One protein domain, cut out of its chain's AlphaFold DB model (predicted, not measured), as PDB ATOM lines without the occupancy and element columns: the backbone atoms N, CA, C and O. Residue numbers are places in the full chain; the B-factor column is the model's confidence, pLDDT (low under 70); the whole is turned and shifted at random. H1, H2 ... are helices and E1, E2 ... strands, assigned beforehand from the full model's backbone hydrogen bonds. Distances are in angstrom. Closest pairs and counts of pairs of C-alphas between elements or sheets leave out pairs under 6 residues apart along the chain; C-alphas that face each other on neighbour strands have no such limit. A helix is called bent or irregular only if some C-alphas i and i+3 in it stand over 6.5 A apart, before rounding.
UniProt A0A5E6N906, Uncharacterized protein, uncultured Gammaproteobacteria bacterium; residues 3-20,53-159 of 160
ATOM      1  N   VAL A   3     552.664 533.313 403.694       89.00
ATOM      2  CA  VAL A   3     552.926 532.077 402.960       89.00
ATOM      3  C   VAL A   3     551.619 531.309 402.874       89.00
ATOM      4  O   VAL A   3     551.037 530.967 403.896       89.00
ATOM      5  N   ILE A   4     551.165 531.073 401.651       86.88
ATOM      6  CA  ILE A   4     550.019 530.228 401.342       86.88
ATOM      7  C   ILE A   4     550.583 528.874 400.923       86.88
ATOM      8  O   ILE A   4     551.448 528.808 400.047       86.88
ATOM      9  N   ASP A   5     550.129 527.799 401.557       91.69
ATOM     10  CA  ASP A   5     550.600 526.460 401.209       91.69
ATOM     11  C   ASP A   5     550.120 526.059 399.813       91.69
ATOM     12  O   ASP A   5     550.935 525.713 398.960       91.69
ATOM     13  N   ALA A   6     548.825 526.198 399.541       89.62
ATOM     14  CA  ALA A   6     548.273 525.888 398.233       89.62
ATOM     15  C   ALA A   6     547.168 526.866 397.827       89.62
ATOM     16  O   ALA A   6     546.372 527.303 398.658       89.62
ATOM     17  N   ILE A   7     547.121 527.183 396.534       86.50
ATOM     18  CA  ILE A   7     545.938 527.730 395.874       86.50
ATOM     19  C   ILE A   7     545.524 526.740 394.799       86.50
ATOM     20  O   ILE A   7     546.312 526.439 393.903       86.50
ATOM     21  N   GLU A   8     544.279 526.287 394.875       89.88
ATOM     22  CA  GLU A   8     543.686 525.365 393.915       89.88
ATOM     23  C   GLU A   8     542.484 526.036 393.247       89.88
ATOM     24  O   GLU A   8     541.550 526.490 393.908       89.88
ATOM     25  N   LEU A   9     542.522 526.131 391.921       82.62
ATOM     26  CA  LEU A   9     541.454 526.679 391.096       82.62
ATOM     27  C   LEU A   9     540.949 525.581 390.167       82.62
ATOM     28  O   LEU A   9     541.631 525.213 389.214       82.62
ATOM     29  N   ASP A  10     539.751 525.071 390.418       87.12
ATOM     30  CA  ASP A  10     539.194 523.971 389.637       87.12
ATOM     31  C   ASP A  10     538.006 524.406 388.764       87.12
ATOM     32  O   ASP A  10     537.227 525.290 389.125       87.12
ATOM     33  N   GLY A  11     537.874 523.786 387.590       79.56
ATOM     34  CA  GLY A  11     536.712 523.932 386.711       79.56
ATOM     35  C   GLY A  11     536.602 525.285 386.002       79.56
ATOM     36  O   GLY A  11     535.496 525.767 385.740       79.56
ATOM     37  N   LEU A  12     537.723 525.945 385.691       78.62
ATOM     38  CA  LEU A  12     537.682 527.247 385.023       78.62
ATOM     39  C   LEU A  12     537.190 527.131 383.575       78.62
ATOM     40  O   LEU A  12     537.891 526.634 382.696       78.62
ATOM     41  N   GLN A  13     536.009 527.680 383.302       79.00
ATOM     42  CA  GLN A  13     535.464 527.764 381.950       79.00
ATOM     43  C   GLN A  13     535.604 529.172 381.363       79.00
ATOM     44  O   GLN A  13     535.171 530.168 381.950       79.00
ATOM     45  N   PHE A  14     536.169 529.241 380.162       75.75
ATOM     46  CA  PHE A  14     536.308 530.442 379.349       75.75
ATOM     47  C   PHE A  14     535.517 530.285 378.053       75.75
ATOM     48  O   PHE A  14     535.376 529.187 377.521       75.75
ATOM     49  N   THR A  15     534.986 531.390 377.533       74.81
ATOM     50  CA  THR A  15     534.262 531.400 376.255       74.81
ATOM     51  C   THR A  15     534.770 532.532 375.367       74.81
ATOM     52  O   THR A  15     534.746 533.700 375.771       74.81
ATOM     53  N   LEU A  16     535.217 532.176 374.163       72.94
ATOM     54  CA  LEU A  16     535.642 533.065 373.087       72.94
ATOM     55  C   LEU A  16     534.570 533.062 371.991       72.94
ATOM     56  O   LEU A  16     534.396 532.061 371.307       72.94
ATOM     57  N   GLU A  17     533.865 534.176 371.812       67.81
ATOM     58  CA  GLU A  17     532.771 534.307 370.841       67.81
ATOM     59  C   GLU A  17     533.082 535.362 369.768       67.81
ATOM     60  O   GLU A  17     533.501 536.478 370.087       67.81
ATOM     61  N   GLN A  18     532.839 535.033 368.493       58.12
ATOM     62  CA  GLN A  18     532.893 535.981 367.371       58.12
ATOM     63  C   GLN A  18     531.495 536.138 366.770       58.12
ATOM     64  O   GLN A  18     530.962 535.193 366.193       58.12
ATOM     65  N   ASN A  19     530.916 537.336 366.866       54.59
ATOM     66  CA  ASN A  19     529.612 537.630 366.279       54.59
ATOM     67  C   ASN A  19     529.750 538.295 364.902       54.59
ATOM     68  O   ASN A  19     530.801 538.829 364.544       54.59
ATOM     69  N   ILE A  20     528.683 538.217 364.101       49.56
ATOM     70  CA  ILE A  20     528.741 538.310 362.631       49.56
ATOM     71  C   ILE A  20     529.327 539.632 362.104       49.56
ATOM     72  O   ILE A  20     529.923 539.613 361.029       49.56
ATOM     73  N   ARG A  53     553.734 540.942 401.232       87.88
ATOM     74  CA  ARG A  53     554.103 540.048 400.129       87.88
ATOM     75  C   ARG A  53     553.518 538.673 400.381       87.88
ATOM     76  O   ARG A  53     553.585 538.190 401.515       87.88
ATOM     77  N   ILE A  54     552.983 538.061 399.336       86.94
ATOM     78  CA  ILE A  54     552.452 536.703 399.329       86.94
ATOM     79  C   ILE A  54     553.413 535.802 398.564       86.94
ATOM     80  O   ILE A  54     553.870 536.121 397.467       86.94
ATOM     81  N   LYS A  55     553.676 534.641 399.147       91.31
ATOM     82  CA  LYS A  55     554.326 533.508 398.507       91.31
ATOM     83  C   LYS A  55     553.347 532.344 398.515       91.31
ATOM     84  O   LYS A  55     552.784 532.056 399.566       91.31
ATOM     85  N   ILE A  56     553.167 531.667 397.386       90.94
ATOM     86  CA  ILE A  56     552.334 530.460 397.310       90.94
ATOM     87  C   ILE A  56     553.269 529.276 397.065       90.94
ATOM     88  O   ILE A  56     554.042 529.296 396.105       90.94
ATOM     89  N   LYS A  57     553.265 528.257 397.933       92.88
ATOM     90  CA  LYS A  57     554.142 527.092 397.730       92.88
ATOM     91  C   LYS A  57     553.702 526.292 396.509       92.88
ATOM     92  O   LYS A  57     554.572 525.935 395.719       92.88
ATOM     93  N   THR A  58     552.394 526.118 396.326       93.69
ATOM     94  CA  THR A  58     551.817 525.400 395.185       93.69
ATOM     95  C   THR A  58     550.602 526.136 394.618       93.69
ATOM     96  O   THR A  58     549.632 526.387 395.327       93.69
ATOM     97  N   LEU A  59     550.644 526.495 393.337       91.00
ATOM     98  CA  LEU A  59     549.492 526.967 392.568       91.00
ATOM     99  C   LEU A  59     549.075 525.861 391.605       91.00
ATOM    100  O   LEU A  59     549.872 525.444 390.770       91.00
ATOM    101  N   GLU A  60     547.819 525.451 391.692       93.69
ATOM    102  CA  GLU A  60     547.218 524.415 390.865       93.69
ATOM    103  C   GLU A  60     545.955 524.967 390.208       93.69
ATOM    104  O   GLU A  60     545.067 525.495 390.875       93.69
ATOM    105  N   VAL A  61     545.863 524.849 388.887       88.50
ATOM    106  CA  VAL A  61     544.657 525.191 388.132       88.50
ATOM    107  C   VAL A  61     544.264 523.995 387.282       88.50
ATOM    108  O   VAL A  61     545.035 523.551 386.428       88.50
ATOM    109  N   ARG A  62     543.069 523.460 387.522       90.25
ATOM    110  CA  ARG A  62     542.604 522.186 386.967       90.25
ATOM    111  C   ARG A  62     541.291 522.347 386.216       90.25
ATOM    112  O   ARG A  62     540.574 523.336 386.369       90.25
ATOM    113  N   ASN A  63     541.015 521.372 385.348       85.25
ATOM    114  CA  ASN A  63     539.780 521.278 384.564       85.25
ATOM    115  C   ASN A  63     539.444 522.575 383.806       85.25
ATOM    116  O   ASN A  63     538.294 523.018 383.749       85.25
ATOM    117  N   ILE A  64     540.469 523.190 383.215       85.81
ATOM    118  CA  ILE A  64     540.316 524.414 382.440       85.81
ATOM    119  C   ILE A  64     539.733 524.064 381.064       85.81
ATOM    120  O   ILE A  64     540.230 523.187 380.351       85.81
ATOM    121  N   SER A  65     538.687 524.779 380.660       82.75
ATOM    122  CA  SER A  65     538.066 524.625 379.347       82.75
ATOM    123  C   SER A  65     537.911 525.965 378.641       82.75
ATOM    124  O   SER A  65     537.533 526.970 379.244       82.75
ATOM    125  N   LEU A  66     538.178 525.980 377.337       82.81
ATOM    126  CA  LEU A  66     537.968 527.137 376.477       82.81
ATOM    127  C   LEU A  66     536.976 526.774 375.378       82.81
ATOM    128  O   LEU A  66     537.306 526.086 374.413       82.81
ATOM    129  N   LYS A  67     535.749 527.266 375.506       83.31
ATOM    130  CA  LYS A  67     534.753 527.192 374.445       83.31
ATOM    131  C   LYS A  67     535.059 528.262 373.403       83.31
ATOM    132  O   LYS A  67     534.951 529.450 373.687       83.31
ATOM    133  N   VAL A  68     535.416 527.850 372.199       77.56
ATOM    134  CA  VAL A  68     535.594 528.725 371.042       77.56
ATOM    135  C   VAL A  68     534.341 528.625 370.181       77.56
ATOM    136  O   VAL A  68     533.968 527.552 369.720       77.56
ATOM    137  N   ASN A  69     533.663 529.746 369.995       76.00
ATOM    138  CA  ASN A  69     532.463 529.872 369.183       76.00
ATOM    139  C   ASN A  69     532.649 531.040 368.214       76.00
ATOM    140  O   ASN A  69     532.135 532.144 368.409       76.00
ATOM    141  N   THR A  70     533.452 530.801 367.184       71.25
ATOM    142  CA  THR A  70     533.716 531.756 366.112       71.25
ATOM    143  C   THR A  70     533.118 531.276 364.792       71.25
ATOM    144  O   THR A  70     532.593 530.163 364.699       71.25
ATOM    145  N   LYS A  71     533.143 532.117 363.748       68.81
ATOM    146  CA  LYS A  71     532.633 531.706 362.426       68.81
ATOM    147  C   LYS A  71     533.450 530.563 361.824       68.81
ATOM    148  O   LYS A  71     532.894 529.726 361.125       68.81
ATOM    149  N   TRP A  72     534.755 530.568 362.080       65.50
ATOM    150  CA  TRP A  72     535.736 529.661 361.485       65.50
ATOM    151  C   TRP A  72     536.087 528.480 362.399       65.50
ATOM    152  O   TRP A  72     536.642 527.499 361.919       65.50
ATOM    153  N   LEU A  73     535.738 528.533 363.691       70.19
ATOM    154  CA  LEU A  73     535.975 527.442 364.630       70.19
ATOM    155  C   LEU A  73     534.910 527.398 365.731       70.19
ATOM    156  O   LEU A  73     534.729 528.343 366.498       70.19
ATOM    157  N   LYS A  74     534.234 526.253 365.840       81.69
ATOM    158  CA  LYS A  74     533.286 525.948 366.915       81.69
ATOM    159  C   LYS A  74     533.742 524.688 367.629       81.69
ATOM    160  O   LYS A  74     533.493 523.586 367.156       81.69
ATOM    161  N   THR A  75     534.443 524.854 368.740       83.44
ATOM    162  CA  THR A  75     534.999 523.733 369.502       83.44
ATOM    163  C   THR A  75     535.113 524.079 370.980       83.44
ATOM    164  O   THR A  75     535.067 525.246 371.364       83.44
ATOM    165  N   THR A  76     535.286 523.064 371.815       86.12
ATOM    166  CA  THR A  76     535.680 523.237 373.212       86.12
ATOM    167  C   THR A  76     537.057 522.627 373.380       86.12
ATOM    168  O   THR A  76     537.225 521.417 373.249       86.12
ATOM    169  N   LEU A  77     538.036 523.472 373.677       83.00
ATOM    170  CA  LEU A  77     539.404 523.055 373.930       83.00
ATOM    171  C   LEU A  77     539.561 522.709 375.405       83.00
ATOM    172  O   LEU A  77     539.173 523.487 376.284       83.00
ATOM    173  N   LYS A  78     540.139 521.538 375.668       88.19
ATOM    174  CA  LYS A  78     540.678 521.211 376.985       88.19
ATOM    175  C   LYS A  78     542.042 521.866 377.093       88.19
ATOM    176  O   LYS A  78     542.888 521.656 376.230       88.19
ATOM    177  N   ILE A  79     542.224 522.669 378.128       84.50
ATOM    178  CA  ILE A  79     543.475 523.376 378.372       84.50
ATOM    179  C   ILE A  79     544.274 522.546 379.380       84.50
ATOM    180  O   ILE A  79     543.670 522.025 380.326       84.50
ATOM    181  N   PRO A  80     545.594 522.385 379.192       87.75
ATOM    182  CA  PRO A  80     546.437 521.696 380.159       87.75
ATOM    183  C   PRO A  80     546.292 522.277 381.570       87.75
ATOM    184  O   PRO A  80     546.082 523.480 381.744       87.75
ATOM    185  N   ASN A  81     546.410 521.412 382.578       90.88
ATOM    186  CA  ASN A  81     546.451 521.858 383.966       90.88
ATOM    187  C   ASN A  81     547.704 522.708 384.200       90.88
ATOM    188  O   ASN A  81     548.774 522.414 383.666       90.88
ATOM    189  N   ILE A  82     547.572 523.724 385.044       88.94
ATOM    190  CA  ILE A  82     548.669 524.612 385.421       88.94
ATOM    191  C   ILE A  82     549.136 524.194 386.804       88.94
ATOM    192  O   ILE A  82     548.334 524.141 387.731       88.94
ATOM    193  N   SER A  83     550.430 523.931 386.941       92.19
ATOM    194  CA  SER A  83     551.064 523.655 388.226       92.19
ATOM    195  C   SER A  83     552.327 524.496 388.344       92.19
ATOM    196  O   SER A  83     553.286 524.288 387.599       92.19
ATOM    197  N   ALA A  84     552.350 525.415 389.302       88.19
ATOM    198  CA  ALA A  84     553.516 526.230 389.604       88.19
ATOM    199  C   ALA A  84     553.915 526.076 391.073       88.19
ATOM    200  O   ALA A  84     553.116 526.288 391.984       88.19
ATOM    201  N   HIS A  85     555.183 525.740 391.297       91.81
ATOM    202  CA  HIS A  85     555.769 525.663 392.630       91.81
ATOM    203  C   HIS A  85     556.501 526.961 392.958       91.81
ATOM    204  O   HIS A  85     557.077 527.595 392.074       91.81
ATOM    205  N   ASN A  86     556.539 527.324 394.241       88.69
ATOM    206  CA  ASN A  86     557.240 528.515 394.723       88.69
ATOM    207  C   ASN A  86     556.783 529.792 393.989       88.69
ATOM    208  O   ASN A  86     557.598 530.636 393.607       88.69
ATOM    209  N   PHE A  87     555.477 529.919 393.759       85.88
ATOM    210  CA  PHE A  87     554.896 531.022 393.009       85.88
ATOM    211  C   PHE A  87     555.099 532.342 393.768       85.88
ATOM    212  O   PHE A  87     554.793 532.464 394.961       85.88
ATOM    213  N   GLY A  88     555.682 533.322 393.075       82.62
ATOM    214  CA  GLY A  88     556.195 534.560 393.667       82.62
ATOM    215  C   GLY A  88     557.653 534.524 394.128       82.62
ATOM    216  O   GLY A  88     558.183 535.551 394.549       82.62
ATOM    217  N   GLY A  89     558.324 533.376 394.031       86.75
ATOM    218  CA  GLY A  89     559.733 533.220 394.377       86.75
ATOM    219  C   GLY A  89     560.036 533.422 395.866       86.75
ATOM    220  O   GLY A  89     559.151 533.467 396.722       86.75
ATOM    221  N   ASN A  90     561.324 533.552 396.193       84.69
ATOM    222  CA  ASN A  90     561.773 533.696 397.585       84.69
ATOM    223  C   ASN A  90     561.345 535.020 398.222       84.69
ATOM    224  O   ASN A  90     561.115 535.064 399.427       84.69
ATOM    225  N   SER A  91     561.202 536.067 397.411       86.06
ATOM    226  CA  SER A  91     560.786 537.392 397.871       86.06
ATOM    227  C   SER A  91     559.265 537.544 397.957       86.06
ATOM    228  O   SER A  91     558.794 538.518 398.536       86.06
ATOM    229  N   GLY A  92     558.483 536.625 397.382       86.56
ATOM    230  CA  GLY A  92     557.034 536.772 397.230       86.56
ATOM    231  C   GLY A  92     556.635 537.898 396.267       86.56
ATOM    232  O   GLY A  92     557.443 538.754 395.885       86.56
ATOM    233  N   VAL A  93     555.358 537.931 395.904       84.12
ATOM    234  CA  VAL A  93     554.731 538.989 395.097       84.12
ATOM    235  C   VAL A  93     554.002 539.954 396.027       84.12
ATOM    236  O   VAL A  93     553.381 539.493 396.987       84.12
ATOM    237  N   PRO A  94     554.029 541.274 395.784       86.00
ATOM    238  CA  PRO A  94     553.105 542.193 396.444       86.00
ATOM    239  C   PRO A  94     551.654 541.689 396.363       86.00
ATOM    240  O   PRO A  94     551.223 541.187 395.323       86.00
ATOM    241  N   VAL A  95     550.889 541.798 397.454       80.12
ATOM    242  CA  VAL A  95     549.493 541.312 397.506       80.12
ATOM    243  C   VAL A  95     548.645 541.886 396.365       80.12
ATOM    244  O   VAL A  95     547.844 541.171 395.773       80.12
ATOM    245  N   ASN A  96     548.861 543.147 396.000       75.44
ATOM    246  CA  ASN A  96     548.159 543.824 394.905       75.44
ATOM    247  C   ASN A  96     548.562 543.339 393.489       75.44
ATOM    248  O   ASN A  96     547.934 543.724 392.501       75.44
ATOM    249  N   GLU A  97     549.583 542.488 393.367       78.06
ATOM    250  CA  GLU A  97     550.085 541.948 392.098       78.06
ATOM    251  C   GLU A  97     549.894 540.431 391.954       78.06
ATOM    252  O   GLU A  97     549.960 539.916 390.836       78.06
ATOM    253  N   ILE A  98     549.612 539.698 393.039       79.56
ATOM    254  CA  ILE A  98     549.518 538.228 392.997       79.56
ATOM    255  C   ILE A  98     548.440 537.744 392.019       79.56
ATOM    256  O   ILE A  98     548.697 536.865 391.197       79.56
ATOM    257  N   GLY A  99     547.265 538.385 392.026       74.12
ATOM    258  CA  GLY A  99     546.174 538.065 391.106       74.12
ATOM    259  C   GLY A  99     546.566 538.281 389.642       74.12
ATOM    260  O   GLY A  99     546.241 537.455 388.793       74.12
ATOM    261  N   LYS A 100     547.340 539.338 389.348       74.62
ATOM    262  CA  LYS A 100     547.860 539.618 387.997       74.62
ATOM    263  C   LYS A 100     548.817 538.530 387.530       74.62
ATOM    264  O   LYS A 100     548.761 538.137 386.368       74.62
ATOM    265  N   GLN A 101     549.680 538.036 388.415       77.50
ATOM    266  CA  GLN A 101     550.591 536.955 388.058       77.50
ATOM    267  C   GLN A 101     549.835 535.649 387.787       77.50
ATOM    268  O   GLN A 101     550.108 535.002 386.779       77.50
ATOM    269  N   VAL A 102     548.851 535.287 388.622       78.62
ATOM    270  CA  VAL A 102     548.028 534.079 388.408       78.62
ATOM    271  C   VAL A 102     547.253 534.178 387.089       78.62
ATOM    272  O   VAL A 102     547.267 533.258 386.275       78.62
ATOM    273  N   ALA A 103     546.636 535.333 386.832       76.00
ATOM    274  CA  ALA A 103     545.955 535.638 385.578       76.00
ATOM    275  C   ALA A 103     546.873 535.490 384.353       76.00
ATOM    276  O   ALA A 103     546.464 534.932 383.333       76.00
ATOM    277  N   LYS A 104     548.115 535.978 384.450       78.38
ATOM    278  CA  LYS A 104     549.110 535.891 383.377       78.38
ATOM    279  C   LYS A 104     549.472 534.441 383.052       78.38
ATOM    280  O   LYS A 104     549.559 534.103 381.874       78.38
ATOM    281  N   GLU A 105     549.625 533.598 384.068       79.56
ATOM    282  CA  GLU A 105     549.914 532.170 383.896       79.56
ATOM    283  C   GLU A 105     548.763 531.446 383.176       79.56
ATOM    284  O   GLU A 105     548.972 530.717 382.204       79.56
ATOM    285  N   ILE A 106     547.520 531.727 383.579       77.19
ATOM    286  CA  ILE A 106     546.317 531.176 382.938       77.19
ATOM    287  C   ILE A 106     546.197 531.650 381.485       77.19
ATOM    288  O   ILE A 106     545.916 530.851 380.591       77.19
ATOM    289  N   LEU A 107     546.448 532.937 381.223       75.06
ATOM    290  CA  LEU A 107     546.421 533.502 379.872       75.06
ATOM    291  C   LEU A 107     547.454 532.841 378.957       75.06
ATOM    292  O   LEU A 107     547.150 532.550 377.801       75.06
ATOM    293  N   HIS A 108     548.665 532.618 379.469       79.19
ATOM    294  CA  HIS A 108     549.740 531.985 378.717       79.19
ATOM    295  C   HIS A 108     549.346 530.577 378.255       79.19
ATOM    296  O   HIS A 108     549.443 530.275 377.067       79.19
ATOM    297  N   ASN A 109     548.787 529.767 379.157       79.38
ATOM    298  CA  ASN A 109     548.333 528.410 378.848       79.38
ATOM    299  C   ASN A 109     547.144 528.390 377.874       79.38
ATOM    300  O   ASN A 109     547.111 527.588 376.942       79.38
ATOM    301  N   LEU A 110     546.189 529.313 378.028       75.88
ATOM    302  CA  LEU A 110     545.083 529.471 377.076       75.88
ATOM    303  C   LEU A 110     545.582 529.838 375.673       75.88
ATOM    304  O   LEU A 110     545.063 529.328 374.683       75.88
ATOM    305  N   LYS A 111     546.587 530.717 375.584       72.75
ATOM    306  CA  LYS A 111     547.207 531.111 374.316       72.75
ATOM    307  C   LYS A 111     547.934 529.938 373.667       72.75
ATOM    308  O   LYS A 111     547.709 529.692 372.488       72.75
ATOM    309  N   GLN A 112     548.739 529.202 374.427       77.31
ATOM    310  CA  GLN A 112     549.458 528.040 373.912       77.31
ATOM    311  C   GLN A 112     548.489 526.974 373.379       77.31
ATOM    312  O   GLN A 112     548.658 526.492 372.266       77.31
ATOM    313  N   ALA A 113     547.409 526.685 374.109       77.81
ATOM    314  CA  ALA A 113     546.403 525.724 373.663       77.81
ATOM    315  C   ALA A 113     545.655 526.167 372.391       77.81
ATOM    316  O   ALA A 113     545.196 525.329 371.621       77.81
ATOM    317  N   LEU A 114     545.510 527.473 372.156       72.12
ATOM    318  CA  LEU A 114     544.985 527.985 370.890       72.12
ATOM    319  C   LEU A 114     546.017 527.839 369.759       72.12
ATOM    320  O   LEU A 114     545.658 527.409 368.665       72.12
ATOM    321  N   GLU A 115     547.288 528.152 370.024       72.81
ATOM    322  CA  GLU A 115     548.385 528.014 369.054       72.81
ATOM    323  C   GLU A 115     548.569 526.552 368.604       72.81
ATOM    324  O   GLU A 115     548.650 526.287 367.407       72.81
ATOM    325  N   GLU A 116     548.525 525.592 369.532       76.31
ATOM    326  CA  GLU A 116     548.601 524.148 369.248       76.31
ATOM    327  C   GLU A 116     547.452 523.638 368.363       76.31
ATOM    328  O   GLU A 116     547.594 522.634 367.668       76.31
ATOM    329  N   GLN A 117     546.314 524.335 368.346       67.44
ATOM    330  CA  GLN A 117     545.162 524.007 367.499       67.44
ATOM    331  C   GLN A 117     545.237 524.662 366.110       67.44
ATOM    332  O   GLN A 117     544.252 524.659 365.371       67.44
ATOM    333  N   GLY A 118     546.386 525.243 365.744       57.91
ATOM    334  CA  GLY A 118     546.594 525.903 364.452       57.91
ATOM    335  C   GLY A 118     545.842 527.230 364.321       57.91
ATOM    336  O   GLY A 118     545.599 527.713 363.214       57.91
ATOM    337  N   ILE A 119     545.440 527.825 365.447       62.75
ATOM    338  CA  ILE A 119     544.684 529.075 365.483       62.75
ATOM    339  C   ILE A 119     545.670 530.245 365.466       62.75
ATOM    340  O   ILE A 119     545.999 530.834 366.494       62.75
ATOM    341  N   GLU A 120     546.150 530.598 364.277       54.66
ATOM    342  CA  GLU A 120     547.010 531.779 364.085       54.66
ATOM    343  C   GLU A 120     546.215 533.044 363.704       54.66
ATOM    344  O   GLU A 120     546.679 534.173 363.902       54.66
ATOM    345  N   ALA A 121     544.991 532.880 363.190       44.19
ATOM    346  CA  ALA A 121     544.162 533.976 362.698       44.19
ATOM    347  C   ALA A 121     543.670 534.879 363.847       44.19
ATOM    348  O   ALA A 121     542.917 534.454 364.720       44.19
ATOM    349  N   GLY A 122     544.071 536.157 363.842       52.47
ATOM    350  CA  GLY A 122     543.591 537.149 364.815       52.47
ATOM    351  C   GLY A 122     544.293 537.121 366.178       52.47
ATOM    352  O   GLY A 122     543.752 537.661 367.141       52.47
ATOM    353  N   LYS A 123     545.504 536.545 366.268       53.44
ATOM    354  CA  LYS A 123     546.330 536.410 367.488       53.44
ATOM    355  C   LYS A 123     546.295 537.631 368.420       53.44
ATOM    356  O   LYS A 123     546.092 537.473 369.618       53.44
ATOM    357  N   LYS A 124     546.414 538.848 367.874       54.84
ATOM    358  CA  LYS A 124     546.373 540.103 368.653       54.84
ATOM    359  C   LYS A 124     544.996 540.404 369.261       54.84
ATOM    360  O   LYS A 124     544.920 540.826 370.410       54.84
ATOM    361  N   GLU A 125     543.913 540.182 368.520       56.03
ATOM    362  CA  GLU A 125     542.545 540.411 369.008       56.03
ATOM    363  C   GLU A 125     542.131 539.344 370.029       56.03
ATOM    364  O   GLU A 125     541.540 539.657 371.061       56.03
ATOM    365  N   ILE A 126     542.498 538.085 369.779       61.78
ATOM    366  CA  ILE A 126     542.257 536.971 370.700       61.78
ATOM    367  C   ILE A 126     543.032 537.181 372.007       61.78
ATOM    368  O   ILE A 126     542.468 537.015 373.088       61.78
ATOM    369  N   GLU A 127     544.290 537.613 371.929       60.56
ATOM    370  CA  GLU A 127     545.113 537.913 373.101       60.56
ATOM    371  C   GLU A 127     544.508 539.040 373.948       60.56
ATOM    372  O   GLU A 127     544.334 538.875 375.158       60.56
ATOM    373  N   ALA A 128     544.091 540.142 373.315       62.94
ATOM    374  CA  ALA A 128     543.409 541.238 374.004       62.94
ATOM    375  C   ALA A 128     542.094 540.780 374.671       62.94
ATOM    376  O   ALA A 128     541.774 541.199 375.784       62.94
ATOM    377  N   SER A 129     541.353 539.872 374.027       62.12
ATOM    378  CA  SER A 129     540.110 539.282 374.545       62.12
ATOM    379  C   SER A 129     540.279 538.455 375.786       62.12
ATOM    380  O   SER A 129     539.576 538.650 376.781       62.12
ATOM    381  N   LEU A 130     541.207 537.510 375.708       65.56
ATOM    382  CA  LEU A 130     541.465 536.584 376.788       65.56
ATOM    383  C   LEU A 130     542.020 537.340 377.981       65.56
ATOM    384  O   LEU A 130     541.512 537.157 379.084       65.56
ATOM    385  N   ARG A 131     542.970 538.255 377.748       65.19
ATOM    386  CA  ARG A 131     543.512 539.115 378.799       65.19
ATOM    387  C   ARG A 131     542.394 539.826 379.555       65.19
ATOM    388  O   ARG A 131     542.321 539.710 380.774       65.19
ATOM    389  N   ARG A 132     541.480 540.482 378.839       66.50
ATOM    390  CA  ARG A 132     540.405 541.252 379.468       66.50
ATOM    391  C   ARG A 132     539.389 540.369 380.195       66.50
ATOM    392  O   ARG A 132     538.985 540.689 381.303       66.50
ATOM    393  N   LYS A 133     539.008 539.218 379.626       65.62
ATOM    394  CA  LYS A 133     538.108 538.254 380.292       65.62
ATOM    395  C   LYS A 133     538.707 537.690 381.577       65.62
ATOM    396  O   LYS A 133     537.983 537.477 382.545       65.62
ATOM    397  N   ILE A 134     540.011 537.441 381.583       66.75
ATOM    398  CA  ILE A 134     540.737 536.981 382.765       66.75
ATOM    399  C   ILE A 134     540.778 538.106 383.801       66.75
ATOM    400  O   ILE A 134     540.367 537.889 384.935       66.75
ATOM    401  N   GLU A 135     541.174 539.318 383.410       66.62
ATOM    402  CA  GLU A 135     541.178 540.479 384.307       66.62
ATOM    403  C   GLU A 135     539.792 540.711 384.936       66.62
ATOM    404  O   GLU A 135     539.705 540.900 386.146       66.62
ATOM    405  N   GLN A 136     538.703 540.574 384.174       68.44
ATOM    406  CA  GLN A 136     537.331 540.628 384.694       68.44
ATOM    407  C   GLN A 136     537.020 539.506 385.688       68.44
ATOM    408  O   GLN A 136     536.506 539.769 386.774       68.44
ATOM    409  N   LYS A 137     537.346 538.255 385.341       63.34
ATOM    410  CA  LYS A 137     537.066 537.076 386.179       63.34
ATOM    411  C   LYS A 137     537.797 537.128 387.521       63.34
ATOM    412  O   LYS A 137     537.295 536.593 388.502       63.34
ATOM    413  N   PHE A 138     538.955 537.782 387.549       63.00
ATOM    414  CA  PHE A 138     539.780 537.947 388.742       63.00
ATOM    415  C   PHE A 138     539.667 539.344 389.380       63.00
ATOM    416  O   PHE A 138     540.385 539.634 390.332       63.00
ATOM    417  N   GLY A 139     538.778 540.217 388.885       60.00
ATOM    418  CA  GLY A 139     538.533 541.544 389.465       60.00
ATOM    419  C   GLY A 139     539.708 542.529 389.361       60.00
ATOM    420  O   GLY A 139     539.844 543.399 390.216       60.00
ATOM    421  N   ILE A 140     540.545 542.400 388.329       62.22
ATOM    422  CA  ILE A 140     541.825 543.108 388.138       62.22
ATOM    423  C   ILE A 140     541.662 544.420 387.326       62.22
ATOM    424  O   ILE A 140     542.628 545.134 387.070       62.22
ATOM    425  N   GLU A 141     540.443 544.782 386.917       48.00
ATOM    426  CA  GLU A 141     540.189 546.031 386.184       48.00
ATOM    427  C   GLU A 141     540.265 547.267 387.116       48.00
ATOM    428  O   GLU A 141     539.489 547.373 388.070       48.00
ATOM    429  N   GLY A 142     541.168 548.213 386.814       44.94
ATOM    430  CA  GLY A 142     541.229 549.554 387.428       44.94
ATOM    431  C   GLY A 142     542.576 549.912 388.073       44.94
ATOM    432  O   GLY A 142     543.328 549.033 388.486       44.94
ATOM    433  N   GLY A 143     542.897 551.212 388.129       41.56
ATOM    434  CA  GLY A 143     544.113 551.771 388.744       41.56
ATOM    435  C   GLY A 143     544.367 551.302 390.188       41.56
ATOM    436  O   GLY A 143     543.492 550.718 390.829       41.56
ATOM    437  N   SER A 144     545.592 551.528 390.683       42.56
ATOM    438  CA  SER A 144     546.190 550.830 391.841       42.56
ATOM    439  C   SER A 144     545.326 550.744 393.107       42.56
ATOM    440  O   SER A 144     545.424 549.738 393.805       42.56
ATOM    441  N   ASP A 145     544.448 551.716 393.359       42.84
ATOM    442  CA  ASP A 145     543.618 551.784 394.571       42.84
ATOM    443  C   ASP A 145     542.383 550.858 394.557       42.84
ATOM    444  O   ASP A 145     541.890 550.431 395.604       42.84
ATOM    445  N   VAL A 146     541.874 550.484 393.376       44.62
ATOM    446  CA  VAL A 146     540.717 549.568 393.256       44.62
ATOM    447  C   VAL A 146     541.155 548.108 393.404       44.62
ATOM    448  O   VAL A 146     540.428 547.275 393.953       44.62
ATOM    449  N   LEU A 147     542.376 547.809 392.958       43.75
ATOM    450  CA  LEU A 147     543.000 546.488 393.035       43.75
ATOM    451  C   LEU A 147     543.259 546.043 394.473       43.75
ATOM    452  O   LEU A 147     543.079 544.868 394.795       43.75
ATOM    453  N   GLU A 148     543.663 546.972 395.339       43.91
ATOM    454  CA  GLU A 148     543.996 546.665 396.728       43.91
ATOM    455  C   GLU A 148     542.749 546.272 397.533       43.91
ATOM    456  O   GLU A 148     542.768 545.281 398.263       43.91
ATOM    457  N   ASN A 149     541.625 546.958 397.310       49.94
ATOM    458  CA  ASN A 149     540.358 546.654 397.976       49.94
ATOM    459  C   ASN A 149     539.733 545.337 397.487       49.94
ATOM    460  O   ASN A 149     539.312 544.518 398.303       49.94
ATOM    461  N   LYS A 150     539.748 545.072 396.173       52.44
ATOM    462  CA  LYS A 150     539.166 543.842 395.607       52.44
ATOM    463  C   LYS A 150     539.976 542.589 395.919       52.44
ATOM    464  O   LYS A 150     539.388 541.547 396.195       52.44
ATOM    465  N   ALA A 151     541.308 542.677 395.924       50.72
ATOM    466  CA  ALA A 151     542.146 541.566 396.369       50.72
ATOM    467  C   ALA A 151     541.850 541.226 397.837       50.72
ATOM    468  O   ALA A 151     541.677 540.058 398.179       50.72
ATOM    469  N   ARG A 152     541.706 542.247 398.692       50.75
ATOM    470  CA  ARG A 152     541.372 542.073 400.110       50.75
ATOM    471  C   ARG A 152     540.000 541.430 400.319       50.75
ATOM    472  O   ARG A 152     539.875 540.558 401.172       50.75
ATOM    473  N   ASP A 153     539.000 541.806 399.527       54.06
ATOM    474  CA  ASP A 153     537.654 541.225 399.610       54.06
ATOM    475  C   ASP A 153     537.585 539.790 399.067       54.06
ATOM    476  O   ASP A 153     536.870 538.958 399.627       54.06
ATOM    477  N   LEU A 154     538.388 539.453 398.052       48.56
ATOM    478  CA  LEU A 154     538.538 538.069 397.599       48.56
ATOM    479  C   LEU A 154     539.137 537.194 398.706       48.56
ATOM    480  O   LEU A 154     538.554 536.160 399.027       48.56
ATOM    481  N   PHE A 155     540.224 537.628 399.355       49.91
ATOM    482  CA  PHE A 155     540.829 536.889 400.473       49.91
ATOM    483  C   PHE A 155     539.890 536.760 401.686       49.91
ATOM    484  O   PHE A 155     539.835 535.686 402.283       49.91
ATOM    485  N   LYS A 156     539.072 537.779 401.983       51.34
ATOM    486  CA  LYS A 156     538.017 537.689 403.010       51.34
ATOM    487  C   LYS A 156     536.921 536.686 402.665       51.34
ATOM    488  O   LYS A 156     536.426 535.994 403.550       51.34
ATOM    489  N   SER A 157     536.536 536.576 401.391       42.44
ATOM    490  CA  SER A 157     535.521 535.599 400.968       42.44
ATOM    491  C   SER A 157     536.001 534.144 401.069       42.44
ATOM    492  O   SER A 157     535.179 533.235 401.139       42.44
ATOM    493  N   PHE A 158     537.320 533.932 401.159       40.25
ATOM    494  CA  PHE A 158     537.942 532.644 401.480       40.25
ATOM    495  C   PHE A 158     538.117 532.393 402.993       40.25
ATOM    496  O   PHE A 158     538.684 531.370 403.367       40.25
ATOM    497  N   GLY A 159     537.603 533.273 403.863       37.50
ATOM    498  CA  GLY A 159     537.562 533.055 405.315       37.50
ATOM    499  C   GLY A 159     538.821 533.463 406.089       37.50
ATOM    500  O   GLY A 159     539.035 532.942 407.183       37.50
TER     501      GLY A 159
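What this domain is: This is residues 3 to 20 and 53 to 159 of the 160 residues of an uncharacterized protein of uncultured Gammaproteobacteria bacterium (UniProt A0A5E6N906). Two small three-stranded sheets follow each other end to end as one long, bent wall, E1, E3 and E6 in one sheet and E2, E4 and E5 in the other, with the long helix H1 packed along it. H2 folds back beside H1 as a helical hairpin, and H3 makes a corner with residues 95 to 99 of H1. The printed part has 125 residues, with six named strands and then three named helices along the chain; the class is mixed, helices and strands. Both sheets are mixed, in the orders E1 E3 E6 and E2 E4 E5. The whole is compact, with a radius of gyration of the C-alphas of 15.5 A, yet elongated, spanning 44 by 29 by 24 A.

How they stand to each other: Start at E1, residues 3 to 10, which runs on into E2, residues 13 to 19, at 52 degrees. Beyond the cut, E3, residues 53 to 62, is parallel to E1; look at N 4 and O 55, 2.8 A apart. E3 bends by 68 degrees at residue 57 and runs on into E4, residues 65 to 69, at 66 degrees. E4 is parallel to E2, with N 14 and O 65 at 2.8 A. E5, residues 74 to 78, forms a hairpin with E4, with N 68 and O 75 at 2.8 A. E6, residues 82 to 87, is antiparallel to E3, with N 59 and O 84 at 2.8 A; this sheet is twisted. H1, residues 95 to 115, is on one face of the sheet E1 E3 E6, making two layers, a helix over a sheet, at a height of 10.0 A. With its residues 110 to 114 H1 is also on the sheet E2 E4 E5, where the closest C-alphas of E4 and H1, those of Leu 66 and Leu 110, are 7.5 A apart. H2, residues 123 to 137, touches H1 at a steep tilt of 39 degrees, opposite ways, closest at the C-alphas of Ala 103 and Ile 134, 6.1 A; it only grazes the sheet E2 E4 E5. H3, residues 144 to 157, touches residues 95 to 99 of H1, about perpendicular at 87 degrees, closest at the C-alphas of Asn 96 and Glu 148, 5.4 A. Every O i to N i+4 pair is within hydrogen-bond range in H2, against 15 of 17 in H1 and 8 of 10 in H3.

Where its parts are: Find C-alpha 3 at (552.926, 532.077, 402.960), where E1 begins its 20.8 A. E2 measures 19.4 A, E3 25.0 A, E4 12.7 A, E5 13.4 A and E6 11.7 A. From C-alpha 95 at (549.493, 541.312, 397.506), H1 runs 31.4 A; it is irregular, with C-alphas 96 and 99 at 7.2 A. H2 covers 20.9 A, and H3 covers 20.7 A to C-alpha 157 at (535.521, 535.599, 400.968).

The domain as a whole: The farthest C-alphas, of Ile 20 and Asn 90, are 48.3 A apart. Residues 21 to 52 are not printed, and C-alphas 20 and 53 stand 45.3 A apart across that cut. Of the links printed whole, no link is long. The mean pLDDT of the printed part is 72.0, with residues 17 to 20, 71 to 72 and 117 to 159 under 70.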